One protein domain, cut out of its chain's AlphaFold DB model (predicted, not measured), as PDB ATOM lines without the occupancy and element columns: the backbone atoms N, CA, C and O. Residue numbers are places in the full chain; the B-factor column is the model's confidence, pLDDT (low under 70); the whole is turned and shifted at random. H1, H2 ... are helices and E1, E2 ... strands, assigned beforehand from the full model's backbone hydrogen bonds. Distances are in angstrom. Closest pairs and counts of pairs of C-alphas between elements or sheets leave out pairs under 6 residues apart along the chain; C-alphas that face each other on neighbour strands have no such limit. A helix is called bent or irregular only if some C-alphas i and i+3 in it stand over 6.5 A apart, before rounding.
ATOM      1  N   ILE A 189     147.428 125.028  67.923       40.25
ATOM      2  CA  ILE A 189     148.023 125.346  69.244       40.25
ATOM      3  C   ILE A 189     148.009 126.867  69.495       40.25
ATOM      4  O   ILE A 189     147.506 127.316  70.522       40.25
ATOM      5  N   ASN A 190     148.420 127.674  68.512       38.78
ATOM      6  CA  ASN A 190     148.442 129.136  68.653       38.78
ATOM      7  C   ASN A 190     147.030 129.759  68.656       38.78
ATOM      8  O   ASN A 190     146.764 130.664  69.446       38.78
ATOM      9  N   LYS A 191     146.098 129.261  67.824       42.03
ATOM     10  CA  LYS A 191     144.697 129.728  67.815       42.03
ATOM     11  C   LYS A 191     143.940 129.309  69.080       42.03
ATOM     12  O   LYS A 191     143.191 130.103  69.637       42.03
ATOM     13  N   THR A 192     144.157 128.093  69.579       52.47
ATOM     14  CA  THR A 192     143.519 127.609  70.811       52.47
ATOM     15  C   THR A 192     144.065 128.297  72.048       52.47
ATOM     16  O   THR A 192     143.260 128.570  72.927       52.47
ATOM     17  N   ASP A 193     145.354 128.651  72.135       54.12
ATOM     18  CA  ASP A 193     145.852 129.456  73.261       54.12
ATOM     19  C   ASP A 193     145.371 130.917  73.207       54.12
ATOM     20  O   ASP A 193     145.028 131.470  74.255       54.12
ATOM     21  N   ALA A 194     145.221 131.517  72.019       57.56
ATOM     22  CA  ALA A 194     144.570 132.823  71.865       57.56
ATOM     23  C   ALA A 194     143.087 132.783  72.289       57.56
ATOM     24  O   ALA A 194     142.666 133.554  73.155       57.56
ATOM     25  N   ASN A 195     142.309 131.827  71.772       66.44
ATOM     26  CA  ASN A 195     140.889 131.688  72.109       66.44
ATOM     27  C   ASN A 195     140.693 131.277  73.578       66.44
ATOM     28  O   ASN A 195     139.773 131.748  74.236       66.44
ATOM     29  N   LYS A 196     141.594 130.473  74.149       68.38
ATOM     30  CA  LYS A 196     141.632 130.140  75.583       68.38
ATOM     31  C   LYS A 196     141.968 131.351  76.451       68.38
ATOM     32  O   LYS A 196     141.403 131.460  77.536       68.38
ATOM     33  N   LYS A 197     142.833 132.265  75.995       77.06
ATOM     34  CA  LYS A 197     143.078 133.546  76.675       77.06
ATOM     35  C   LYS A 197     141.810 134.409  76.669       77.06
ATOM     36  O   LYS A 197     141.389 134.809  77.749       77.06
ATOM     37  N   LYS A 198     141.169 134.587  75.504       77.88
ATOM     38  CA  LYS A 198     139.874 135.280  75.336       77.88
ATOM     39  C   LYS A 198     138.814 134.717  76.294       77.88
ATOM     40  O   LYS A 198     138.351 135.427  77.177       77.88
ATOM     41  N   ILE A 199     138.590 133.400  76.261       77.44
ATOM     42  CA  ILE A 199     137.691 132.672  77.176       77.44
ATOM     43  C   ILE A 199     138.052 132.892  78.658       77.44
ATOM     44  O   ILE A 199     137.170 133.082  79.494       77.44
ATOM     45  N   MET A 200     139.338 132.871  79.022       79.81
ATOM     46  CA  MET A 200     139.773 133.151  80.396       79.81
ATOM     47  C   MET A 200     139.589 134.616  80.807       79.81
ATOM     48  O   MET A 200     139.562 134.894  82.004       79.81
ATOM     49  N   GLU A 201     139.505 135.550  79.866       83.38
ATOM     50  CA  GLU A 201     139.257 136.970  80.115       83.38
ATOM     51  C   GLU A 201     137.748 137.243  80.214       83.38
ATOM     52  O   GLU A 201     137.322 137.802  81.224       83.38
ATOM     53  N   ASP A 202     136.931 136.687  79.316       84.94
ATOM     54  CA  ASP A 202     135.461 136.722  79.386       84.94
ATOM     55  C   ASP A 202     134.912 136.141  80.703       84.94
ATOM     56  O   ASP A 202     134.012 136.703  81.328       84.94
ATOM     57  N   ILE A 203     135.481 135.025  81.174       85.56
ATOM     58  CA  ILE A 203     135.082 134.404  82.447       85.56
ATOM     59  C   ILE A 203     135.525 135.248  83.650       85.56
ATOM     60  O   ILE A 203     134.793 135.327  84.638       85.56
ATOM     61  N   LYS A 204     136.698 135.898  83.600       86.44
ATOM     62  CA  LYS A 204     137.122 136.829  84.664       86.44
ATOM     63  C   LYS A 204     136.205 138.044  84.725       86.44
ATOM     64  O   LYS A 204     135.836 138.432  85.824       86.44
ATOM     65  N   GLU A 205     135.850 138.613  83.576       87.50
ATOM     66  CA  GLU A 205     134.947 139.760  83.447       87.50
ATOM     67  C   GLU A 205     133.552 139.423  83.991       87.50
ATOM     68  O   GLU A 205     133.021 140.147  84.830       87.50
ATOM     69  N   PHE A 206     133.007 138.259  83.624       89.19
ATOM     70  CA  PHE A 206     131.773 137.728  84.204       89.19
ATOM     71  C   PHE A 206     131.840 137.621  85.740       89.19
ATOM     72  O   PHE A 206     130.978 138.146  86.443       89.19
ATOM     73  N   TYR A 207     132.901 137.014  86.286       87.56
ATOM     74  CA  TYR A 207     133.122 136.904  87.738       87.56
ATOM     75  C   TYR A 207     133.710 138.173  88.402       87.56
ATOM     76  O   TYR A 207     134.100 138.124  89.575       87.56
ATOM     77  N   ALA A 208     133.793 139.296  87.683       83.81
ATOM     78  CA  ALA A 208     134.113 140.616  88.231       83.81
ATOM     79  C   ALA A 208     132.853 141.474  88.446       83.81
ATOM     80  O   ALA A 208     132.907 142.460  89.177       83.81
ATOM     81  N   GLN A 209     131.714 141.089  87.858       77.94
ATOM     82  CA  GLN A 209     130.440 141.778  88.051       77.94
ATOM     83  C   GLN A 209     129.950 141.632  89.498       77.94
ATOM     84  O   GLN A 209     129.849 140.522  90.032       77.94
ATOM     85  N   THR A 210     129.577 142.756  90.110       69.94
ATOM     86  CA  THR A 210     129.051 142.838  91.485       69.94
ATOM     87  C   THR A 210     127.701 142.139  91.665       69.94
ATOM     88  O   THR A 210     127.329 141.801  92.783       69.94
ATOM     89  N   THR A 211     126.984 141.874  90.572       73.38
ATOM     90  CA  THR A 211     125.757 141.063  90.516       73.38
ATOM     91  C   THR A 211     126.021 139.554  90.541       73.38
ATOM     92  O   THR A 211     125.118 138.781  90.857       73.38
ATOM     93  N   ILE A 212     127.246 139.118  90.223       79.12
ATOM     94  CA  ILE A 212     127.646 137.705  90.167       79.12
ATOM     95  C   ILE A 212     128.498 137.325  91.384       79.12
ATOM     96  O   ILE A 212     128.346 136.224  91.923       79.12
ATOM     97  N   THR A 213     129.376 138.220  91.852       80.50
ATOM     98  CA  THR A 213     130.193 137.987  93.051       80.50
ATOM     99  C   THR A 213     130.388 139.239  93.905       80.50
ATOM    100  O   THR A 213     130.522 140.339  93.375       80.50
ATOM    101  N   GLU A 214     130.495 139.057  95.221       77.81
ATOM    102  CA  GLU A 214     130.819 140.118  96.186       77.81
ATOM    103  C   GLU A 214     132.191 139.878  96.853       77.81
ATOM    104  O   GLU A 214     132.596 138.722  97.025       77.81
ATOM    105  N   PRO A 215     132.941 140.925  97.250       70.69
ATOM    106  CA  PRO A 215     134.192 140.761  97.989       70.69
ATOM    107  C   PRO A 215     133.939 140.240  99.414       70.69
ATOM    108  O   PRO A 215     133.163 140.808 100.177       70.69
ATOM    109  N   SER A 216     134.628 139.165  99.800       66.50
ATOM    110  CA  SER A 216     134.588 138.603 101.153       66.50
ATOM    111  C   SER A 216     135.685 139.191 102.041       66.50
ATOM    112  O   SER A 216     136.785 139.486 101.577       66.50
ATOM    113  N   SER A 217     135.432 139.242 103.351       55.38
ATOM    114  CA  SER A 217     136.457 139.489 104.375       55.38
ATOM    115  C   SER A 217     137.473 138.343 104.517       55.38
ATOM    116  O   SER A 217     138.516 138.519 105.142       55.38
ATOM    117  N   LYS A 218     137.202 137.164 103.936       54.56
ATOM    118  CA  LYS A 218     138.164 136.054 103.859       54.56
ATOM    119  C   LYS A 218     139.122 136.314 102.681       54.56
ATOM    120  O   LYS A 218     138.684 136.369 101.536       54.56
ATOM    121  N   CYS A 219     140.426 136.424 102.930       57.34
ATOM    122  CA  CYS A 219     141.443 136.539 101.873       57.34
ATOM    123  C   CYS A 219     142.091 135.186 101.538       57.34
ATOM    124  O   CYS A 219     142.143 134.273 102.361       57.34
ATOM    125  N   SER A 220     142.616 135.067 100.320       61.66
ATOM    126  CA  SER A 220     143.458 133.961  99.864       61.66
ATOM    127  C   SER A 220     144.870 134.478  99.623       61.66
ATOM    128  O   SER A 220     145.099 135.258  98.700       61.66
ATOM    129  N   THR A 221     145.841 134.001 100.395       58.25
ATOM    130  CA  THR A 221     147.258 134.229 100.095       58.25
ATOM    131  C   THR A 221     147.681 133.395  98.888       58.25
ATOM    132  O   THR A 221     147.415 132.195  98.819       58.25
ATOM    133  N   LYS A 222     148.355 134.028  97.927       62.88
ATOM    134  CA  LYS A 222     148.985 133.382  96.771       62.88
ATOM    135  C   LYS A 222     150.457 133.791  96.724       62.88
ATOM    136  O   LYS A 222     150.800 134.944  96.972       62.88
ATOM    137  N   ASN A 223     151.333 132.840  96.409       61.59
ATOM    138  CA  ASN A 223     152.723 133.149  96.083       61.59
ATOM    139  C   ASN A 223     152.750 133.726  94.663       61.59
ATOM    140  O   ASN A 223     152.412 133.022  93.711       61.59
ATOM    141  N   GLN A 224     153.146 134.985  94.528       69.75
ATOM    142  CA  GLN A 224     153.328 135.672  93.252       69.75
ATOM    143  C   GLN A 224     154.785 136.128  93.151       69.75
ATOM    144  O   GLN A 224     155.475 136.240  94.163       69.75
ATOM    145  N   LYS A 225     155.286 136.352  91.937       63.25
ATOM    146  CA  LYS A 225     156.608 136.952  91.751       63.25
ATOM    147  C   LYS A 225     156.484 138.464  91.628       63.25
ATOM    148  O   LYS A 225     155.576 138.936  90.946       63.25
ATOM    149  N   ASP A 226     157.379 139.189  92.287       68.62
ATOM    150  CA  ASP A 226     157.564 140.619  92.051       68.62
ATOM    151  C   ASP A 226     158.348 140.878  90.747       68.62
ATOM    152  O   ASP A 226     158.783 139.946  90.061       68.62
ATOM    153  N   ALA A 227     158.534 142.156  90.403       71.19
ATOM    154  CA  ALA A 227     159.316 142.575  89.236       71.19
ATOM    155  C   ALA A 227     160.783 142.092  89.282       71.19
ATOM    156  O   ALA A 227     161.408 141.925  88.239       71.19
ATOM    157  N   ASN A 228     161.300 141.792  90.477       73.31
ATOM    158  CA  ASN A 228     162.650 141.288  90.717       73.31
ATOM    159  C   ASN A 228     162.695 139.747  90.778       73.31
ATOM    160  O   ASN A 228     163.663 139.169  91.275       73.31
ATOM    161  N   ASN A 229     161.660 139.064  90.261       73.06
ATOM    162  CA  ASN A 229     161.562 137.603  90.145       73.06
ATOM    163  C   ASN A 229     161.502 136.862  91.509       73.06
ATOM    164  O   ASN A 229     161.522 135.624  91.546       73.06
ATOM    165  N   LYS A 230     161.392 137.601  92.624       61.06
ATOM    166  CA  LYS A 230     161.380 137.109  94.008       61.06
ATOM    167  C   LYS A 230     159.954 136.754  94.430       61.06
ATOM    168  O   LYS A 230     158.988 137.422  94.070       61.06
ATOM    169  N   THR A 231     159.808 135.671  95.193       61.72
ATOM    170  CA  THR A 231     158.493 135.184  95.635       61.72
ATOM    171  C   THR A 231     157.958 136.022  96.794       61.72
ATOM    172  O   THR A 231     158.488 135.967  97.903       61.72
ATOM    173  N   VAL A 232     156.866 136.743  96.551       61.50
ATOM    174  CA  VAL A 232     156.121 137.546  97.526       61.50
ATOM    175  C   VAL A 232     154.768 136.883  97.801       61.50
ATOM    176  O   VAL A 232     154.127 136.332  96.902       61.50
ATOM    177  N   ARG A 233     154.306 136.918  99.057       56.66
ATOM    178  CA  ARG A 233     152.945 136.492  99.416       56.66
ATOM    179  C   ARG A 233     151.979 137.647  99.188       56.66
ATOM    180  O   ARG A 233     151.932 138.574  99.988       56.66
ATOM    181  N   VAL A 234     151.196 137.570  98.119       65.06
ATOM    182  CA  VAL A 234     150.132 138.534  97.822       65.06
ATOM    183  C   VAL A 234     148.829 138.031  98.440       65.06
ATOM    184  O   VAL A 234     148.457 136.869  98.272       65.06
ATOM    185  N   SER A 235     148.143 138.900  99.181       63.75
ATOM    186  CA  SER A 235     146.821 138.622  99.745       63.75
ATOM    187  C   SER A 235     145.751 139.092  98.761       63.75
ATOM    188  O   SER A 235     145.643 140.286  98.497       63.75
ATOM    189  N   THR A 236     144.979 138.169  98.186       68.25
ATOM    190  CA  THR A 236     143.867 138.498  97.281       68.25
ATOM    191  C   THR A 236     142.537 138.280  98.009       68.25
ATOM    192  O   THR A 236     142.334 137.176  98.523       68.25
ATOM    193  N   PRO A 237     141.607 139.252  98.052       65.81
ATOM    194  CA  PRO A 237     140.263 139.021  98.583       65.81
ATOM    195  C   PRO A 237     139.567 137.863  97.858       65.81
ATOM    196  O   PRO A 237     139.591 137.796  96.627       65.81
ATOM    197  N   ILE A 238     138.949 136.942  98.603       78.06
ATOM    198  CA  ILE A 238     138.094 135.907  98.008       78.06
ATOM    199  C   ILE A 238     136.790 136.586  97.600       78.06
ATOM    200  O   ILE A 238     136.197 137.304  98.400       78.06
ATOM    201  N   ARG A 239     136.305 136.339  96.385       78.12
ATOM    202  CA  ARG A 239     134.959 136.749  95.982       78.12
ATOM    203  C   ARG A 239     133.968 135.622  96.281       78.12
ATOM    204  O   ARG A 239     134.165 134.471  95.881       78.12
ATOM    205  N   LYS A 240     132.912 135.932  97.032       81.19
ATOM    206  CA  LYS A 240     131.797 135.016  97.292       81.19
ATOM    207  C   LYS A 240     130.897 135.003  96.061       81.19
ATOM    208  O   LYS A 240     130.483 136.057  95.587       81.19
ATOM    209  N   LEU A 241     130.600 133.811  95.551       80.06
ATOM    210  CA  LEU A 241     129.612 133.632  94.493       80.06
ATOM    211  C   LEU A 241     128.211 133.948  95.039       80.06
ATOM    212  O   LEU A 241     127.816 133.370  96.052       80.06
ATOM    213  N   LEU A 242     127.478 134.850  94.382       74.25
ATOM    214  CA  LEU A 242     126.141 135.269  94.823       74.25
ATOM    215  C   LEU A 242     125.043 134.283  94.408       74.25
ATOM    216  O   LEU A 242     124.056 134.124  95.122       74.25
ATOM    217  N   CYS A 243     125.208 133.577  93.285       75.06
ATOM    218  CA  CYS A 243     124.247 132.559  92.868       75.06
ATOM    219  C   CYS A 243     124.473 131.208  93.594       75.06
ATOM    220  O   CYS A 243     125.625 130.798  93.767       75.06
ATOM    221  N   PRO A 244     123.404 130.452  93.931       68.12
ATOM    222  CA  PRO A 244     123.462 129.179  94.665       68.12
ATOM    223  C   PRO A 244     124.422 128.091  94.156       68.12
ATOM    224  O   PRO A 244     124.738 127.166  94.904       68.12
ATOM    225  N   SER A 245     124.867 128.131  92.895       80.12
ATOM    226  CA  SER A 245     125.834 127.162  92.364       80.12
ATOM    227  C   SER A 245     126.568 127.667  91.119       80.12
ATOM    228  O   SER A 245     126.046 128.475  90.355       80.12
ATOM    229  N   ILE A 246     127.738 127.086  90.828       82.00
ATOM    230  CA  ILE A 246     128.469 127.317  89.564       82.00
ATOM    231  C   ILE A 246     127.657 126.808  88.343       82.00
ATOM    232  O   ILE A 246     127.871 127.242  87.215       82.00
ATOM    233  N   ALA A 247     126.674 125.916  88.539       81.69
ATOM    234  CA  ALA A 247     125.721 125.539  87.489       81.69
ATOM    235  C   ALA A 247     124.771 126.686  87.113       81.69
ATOM    236  O   ALA A 247     124.502 126.880  85.934       81.69
ATOM    237  N   GLN A 248     124.327 127.470  88.095       78.75
ATOM    238  CA  GLN A 248     123.512 128.663  87.870       78.75
ATOM    239  C   GLN A 248     124.366 129.836  87.363       78.75
ATOM    240  O   GLN A 248     123.939 130.548  86.460       78.75
ATOM    241  N   ALA A 249     125.617 129.956  87.827       83.88
ATOM    242  CA  ALA A 249     126.599 130.878  87.247       83.88
ATOM    243  C   ALA A 249     126.807 130.628  85.742       83.88
ATOM    244  O   ALA A 249     126.937 131.572  84.976       83.88
ATOM    245  N   TYR A 250     126.801 129.363  85.301       86.00
ATOM    246  CA  TYR A 250     126.912 129.025  83.880       86.00
ATOM    247  C   TYR A 250     125.705 129.502  83.055       86.00
ATOM    248  O   TYR A 250     125.896 129.945  81.928       86.00
ATOM    249  N   ALA A 251     124.484 129.467  83.602       82.00
ATOM    250  CA  ALA A 251     123.305 130.004  82.915       82.00
ATOM    251  C   ALA A 251     123.423 131.527  82.713       82.00
ATOM    252  O   ALA A 251     123.322 132.006  81.586       82.00
ATOM    253  N   TYR A 252     123.772 132.270  83.769       83.50
ATOM    254  CA  TYR A 252     124.009 133.715  83.666       83.50
ATOM    255  C   TYR A 252     125.226 134.064  82.793       83.50
ATOM    256  O   TYR A 252     125.238 135.112  82.156       83.50
ATOM    257  N   TYR A 253     126.232 133.187  82.701       85.00
ATOM    258  CA  TYR A 253     127.342 133.344  81.756       85.00
ATOM    259  C   TYR A 253     126.876 133.204  80.297       85.00
ATOM    260  O   TYR A 253     127.293 133.988  79.451       85.00
ATOM    261  N   VAL A 254     125.984 132.251  79.992       81.31
ATOM    262  CA  VAL A 254     125.384 132.113  78.651       81.31
ATOM    263  C   VAL A 254     124.608 133.380  78.270       81.31
ATOM    264  O   VAL A 254     124.817 133.910  77.182       81.31
ATOM    265  N   GLU A 255     123.784 133.909  79.179       80.75
ATOM    266  CA  GLU A 255     123.055 135.175  78.988       80.75
ATOM    267  C   GLU A 255     124.004 136.375  78.815       80.75
ATOM    268  O   GLU A 255     123.809 137.205  77.925       80.75
ATOM    269  N   PHE A 256     125.066 136.452  79.623       84.88
ATOM    270  CA  PHE A 256     126.086 137.500  79.543       84.88
ATOM    271  C   PHE A 256     126.812 137.501  78.191       84.88
ATOM    272  O   PHE A 256     126.910 138.551  77.563       84.88
ATOM    273  N   ILE A 257     127.263 136.339  77.709       81.56
ATOM    274  CA  ILE A 257     127.930 136.205  76.404       81.56
ATOM    275  C   ILE A 257     126.964 136.527  75.256       81.56
ATOM    276  O   ILE A 257     127.324 137.286  74.357       81.56
ATOM    277  N   ALA A 258     125.718 136.043  75.316       78.38
ATOM    278  CA  ALA A 258     124.691 136.366  74.324       78.38
ATOM    279  C   ALA A 258     124.374 137.875  74.266       78.38
ATOM    280  O   ALA A 258     124.110 138.409  73.190       78.38
ATOM    281  N   LYS A 259     124.448 138.582  75.403       81.25
ATOM    282  CA  LYS A 259     124.320 140.045  75.458       81.25
ATOM    283  C   LYS A 259     125.585 140.770  74.980       81.25
ATOM    284  O   LYS A 259     125.461 141.779  74.294       81.25
ATOM    285  N   LYS A 260     126.779 140.275  75.325       80.00
ATOM    286  CA  LYS A 260     128.080 140.893  75.001       80.00
ATOM    287  C   LYS A 260     128.395 140.880  73.500       80.00
ATOM    288  O   LYS A 260     129.000 141.825  73.009       80.00
ATOM    289  N   TYR A 261     127.967 139.843  72.778       75.12
ATOM    290  CA  TYR A 261     128.240 139.661  71.341       75.12
ATOM    291  C   TYR A 261     126.996 139.797  70.453       75.12
ATOM    292  O   TYR A 261     126.967 139.273  69.338       75.12
ATOM    293  N   LYS A 262     125.964 140.498  70.940       68.19
ATOM    294  CA  LYS A 262     124.665 140.634  70.265       68.19
ATOM    295  C   LYS A 262     124.773 141.229  68.852       68.19
ATOM    296  O   LYS A 262     124.032 140.813  67.966       68.19
ATOM    297  N   ASP A 263     125.717 142.147  68.654       57.66
ATOM    298  CA  ASP A 263     125.829 142.974  67.445       57.66
ATOM    299  C   ASP A 263     127.003 142.560  66.525       57.66
ATOM    300  O   ASP A 263     127.317 143.245  65.554       57.66
ATOM    301  N   CYS A 264     127.671 141.432  66.804       54.59
ATOM    302  CA  CYS A 264     128.757 140.915  65.963       54.59
ATOM    303  C   CYS A 264     128.209 140.091  64.784       54.59
ATOM    304  O   CYS A 264     127.387 139.194  64.982       54.59
ATOM    305  N   SER A 265     128.694 140.323  63.563       46.03
ATOM    306  CA  SER A 265     128.239 139.625  62.346       46.03
ATOM    307  C   SER A 265     128.575 138.130  62.328       46.03
ATOM    308  O   SER A 265     127.735 137.308  61.959       46.03
ATOM    309  N   ASP A 266     129.773 137.762  62.774       49.66
ATOM    310  CA  ASP A 266     130.424 136.522  62.334       49.66
ATOM    311  C   ASP A 266     129.934 135.297  63.119       49.66
ATOM    312  O   ASP A 266     130.139 135.183  64.329       49.66
ATOM    313  N   ASN A 267     129.241 134.376  62.444       45.72
ATOM    314  CA  ASN A 267     128.434 133.353  63.120       45.72
ATOM    315  C   ASN A 267     129.223 132.202  63.774       45.72
ATOM    316  O   ASN A 267     128.688 131.560  64.678       45.72
ATOM    317  N   ASP A 268     130.482 131.970  63.394       49.00
ATOM    318  CA  ASP A 268     131.224 130.767  63.805       49.00
ATOM    319  C   ASP A 268     131.875 130.840  65.203       49.00
ATOM    320  O   ASP A 268     132.165 129.801  65.796       49.00
ATOM    321  N   GLU A 269     132.055 132.029  65.796       52.53
ATOM    322  CA  GLU A 269     132.545 132.152  67.187       52.53
ATOM    323  C   GLU A 269     131.423 132.123  68.249       52.53
ATOM    324  O   GLU A 269     131.702 132.141  69.448       52.53
ATOM    325  N   LYS A 270     130.144 132.077  67.847       54.47
ATOM    326  CA  LYS A 270     129.006 132.449  68.716       54.47
ATOM    327  C   LYS A 270     128.501 131.377  69.692       54.47
ATOM    328  O   LYS A 270     127.539 131.636  70.414       54.47
ATOM    329  N   THR A 271     129.093 130.182  69.756       57.53
ATOM    330  CA  THR A 271     128.631 129.155  70.712       57.53
ATOM    331  C   THR A 271     129.176 129.405  72.126       57.53
ATOM    332  O   THR A 271     130.394 129.443  72.315       57.53
ATOM    333  N   PRO A 272     128.317 129.510  73.164       62.25
ATOM    334  CA  PRO A 272     128.781 129.568  74.544       62.25
ATOM    335  C   PRO A 272     129.626 128.337  74.879       62.25
ATOM    336  O   PRO A 272     129.229 127.203  74.598       62.25
ATOM    337  N   ILE A 273     130.797 128.558  75.483       77.19
ATOM    338  CA  ILE A 273     131.748 127.482  75.785       77.19
ATOM    339  C   ILE A 273     131.067 126.353  76.561       77.19
ATOM    340  O   ILE A 273     130.323 126.600  77.507       77.19
ATOM    341  N   HIS A 274     131.373 125.103  76.222       74.75
ATOM    342  CA  HIS A 274     130.760 123.967  76.903       74.75
ATOM    343  C   HIS A 274     130.954 124.037  78.432       74.75
ATOM    344  O   HIS A 274     132.035 124.372  78.924       74.75
ATOM    345  N   ARG A 275     129.928 123.651  79.198       75.06
ATOM    346  CA  ARG A 275     129.869 123.716  80.673       75.06
ATOM    347  C   ARG A 275     131.114 123.163  81.385       75.06
ATOM    348  O   ARG A 275     131.581 123.745  82.360       75.06
ATOM    349  N   SER A 276     131.700 122.072  80.881       72.25
ATOM    350  CA  SER A 276     132.932 121.477  81.440       72.25
ATOM    351  C   SER A 276     134.225 122.246  81.118       72.25
ATOM    352  O   SER A 276     135.264 121.965  81.714       72.25
ATOM    353  N   THR A 277     134.181 123.205  80.193       76.75
ATOM    354  CA  THR A 277     135.242 124.182  79.911       76.75
ATOM    355  C   THR A 277     135.096 125.394  80.826       76.75
ATOM    356  O   THR A 277     136.065 125.744  81.493       76.75
ATOM    357  N   PHE A 278     133.884 125.948  80.971       83.50
ATOM    358  CA  PHE A 278     133.588 127.004  81.953       83.50
ATOM    359  C   PHE A 278     134.044 126.607  83.369       83.50
ATOM    360  O   PHE A 278     134.785 127.342  84.018       83.50
ATOM    361  N   TYR A 279     133.718 125.383  83.808       82.31
ATOM    362  CA  TYR A 279     134.112 124.856  85.124       82.31
ATOM    363  C   TYR A 279     135.634 124.754  85.351       82.31
ATOM    364  O   TYR A 279     136.064 124.757  86.501       82.31
ATOM    365  N   LYS A 280     136.462 124.680  84.297       80.62
ATOM    366  CA  LYS A 280     137.936 124.640  84.420       80.62
ATOM    367  C   LYS A 280     138.566 126.020  84.598       80.62
ATOM    368  O   LYS A 280     139.712 126.100  85.030       80.62
ATOM    369  N   PHE A 281     137.844 127.079  84.235       84.50
ATOM    370  CA  PHE A 281     138.349 128.453  84.201       84.50
ATOM    371  C   PHE A 281     137.679 129.378  85.229       84.50
ATOM    372  O   PHE A 281     137.990 130.567  85.262       84.50
ATOM    373  N   VAL A 282     136.819 128.843  86.106       84.25
ATOM    374  CA  VAL A 282     136.341 129.556  87.302       84.25
ATOM    375  C   VAL A 282     137.557 130.057  88.104       84.25
ATOM    376  O   VAL A 282     138.421 129.240  88.445       84.25
ATOM    377  N   PRO A 283     137.668 131.364  88.409       84.94
ATOM    378  CA  PRO A 283     138.817 131.895  89.135       84.94
ATOM    379  C   PRO A 283     138.951 131.256  90.523       84.94
ATOM    380  O   PRO A 283     137.970 131.112  91.246       84.94
ATOM    381  N   SER A 284     140.169 130.890  90.929       78.06
ATOM    382  CA  SER A 284     140.435 130.180  92.200       78.06
ATOM    383  C   SER A 284     140.206 131.023  93.466       78.06
ATOM    384  O   SER A 284     140.210 130.512  94.585       78.06
ATOM    385  N   ASP A 285     140.034 132.326  93.278       80.62
ATOM    386  CA  ASP A 285     139.601 133.335  94.239       80.62
ATOM    387  C   ASP A 285     138.069 133.485  94.317       80.62
ATOM    388  O   ASP A 285     137.593 134.118  95.253       80.62
ATOM    389  N   VAL A 286     137.291 132.873  93.416       81.19
ATOM    390  CA  VAL A 286     135.827 132.754  93.538       81.19
ATOM    391  C   VAL A 286     135.483 131.465  94.285       81.19
ATOM    392  O   VAL A 286     135.986 130.392  93.950       81.19
ATOM    393  N   LYS A 287     134.607 131.542  95.294       78.94
ATOM    394  CA  LYS A 287     134.150 130.361  96.050       78.94
ATOM    395  C   LYS A 287     132.635 130.335  96.229       78.94
ATOM    396  O   LYS A 287     132.022 131.357  96.533       78.94
ATOM    397  N   ILE A 288     132.054 129.135  96.124       69.31
ATOM    398  CA  ILE A 288     130.740 128.848  96.711       69.31
ATOM    399  C   ILE A 288     130.932 128.794  98.228       69.31
ATOM    400  O   ILE A 288     131.787 128.054  98.719       69.31
ATOM    401  N   PHE A 289     130.151 129.568  98.975       58.53
ATOM    402  CA  PHE A 289     130.113 129.473 100.432       58.53
ATOM    403  C   PHE A 289     129.012 128.477 100.812       58.53
ATOM    404  O   PHE A 289     127.852 128.847 100.953       58.53
ATOM    405  N   ASN A 290     129.376 127.198 100.959       48.00
ATOM    406  CA  ASN A 290     128.433 126.131 101.333       48.00
ATOM    407  C   ASN A 290     127.870 126.292 102.761       48.00
ATOM    408  O   ASN A 290     126.861 125.677 103.105       48.00
ATOM    409  N   ASN A 291     128.510 127.124 103.586       45.56
ATOM    410  CA  ASN A 291     128.083 127.460 104.936       45.56
ATOM    411  C   ASN A 291     126.809 128.323 104.927       45.56
ATOM    412  O   ASN A 291     126.874 129.544 105.051       45.56
TER     413      ASN A 291
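This is residues 189 to 291 of the 932 residues of an uncharacterized protein of Cavenderia fasciculata (strain SH3) (UniProt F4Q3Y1). A long antiparallel hairpin of two strands, E1 and E2, sharply bent, reaches away from three helices, H1, H2 and H3, that cross with few contacts; residues 189 to 194 of H1 and loop residues 263 to 268 stick out. The 103 printed residues run H1, E1, E2, H2, H3, of mixed class. The whole is only just loose, close to compact: radius of gyration of the C-alphas 15.8 A, spans 44 by 37 by 23 A.

E1, residues 213 to 225, bends by 92 degrees at residue 217; N 220 and O 236 of E2, residues 231 to 241, are within hydrogen-bond range, 2.8 A. H1, residues 189 to 206, only just touches H2, residues 246 to 260, with 3 pairs of C-alphas within 8 A, closest Phe 206 and Tyr 253, 6.7 A. H3, residues 275 to 281, has 1 of 3 O i to N i+4 pairs within range and 3 of 4 O i to N i+3; H1 and H2 have every O i to N i+4 pair.

H1 spans 25.3 A from C-alpha 189 at (148.023, 125.346, 69.244), E1 26.5 A, E2 28.9 A, H2 19.9 A; H3 ends at C-alpha 281, (138.349, 128.453, 84.201).

The printed part has no cut; H2 to H3 is a long link. Mean pLDDT of the printed part is 70.7, with 44 residues under 70.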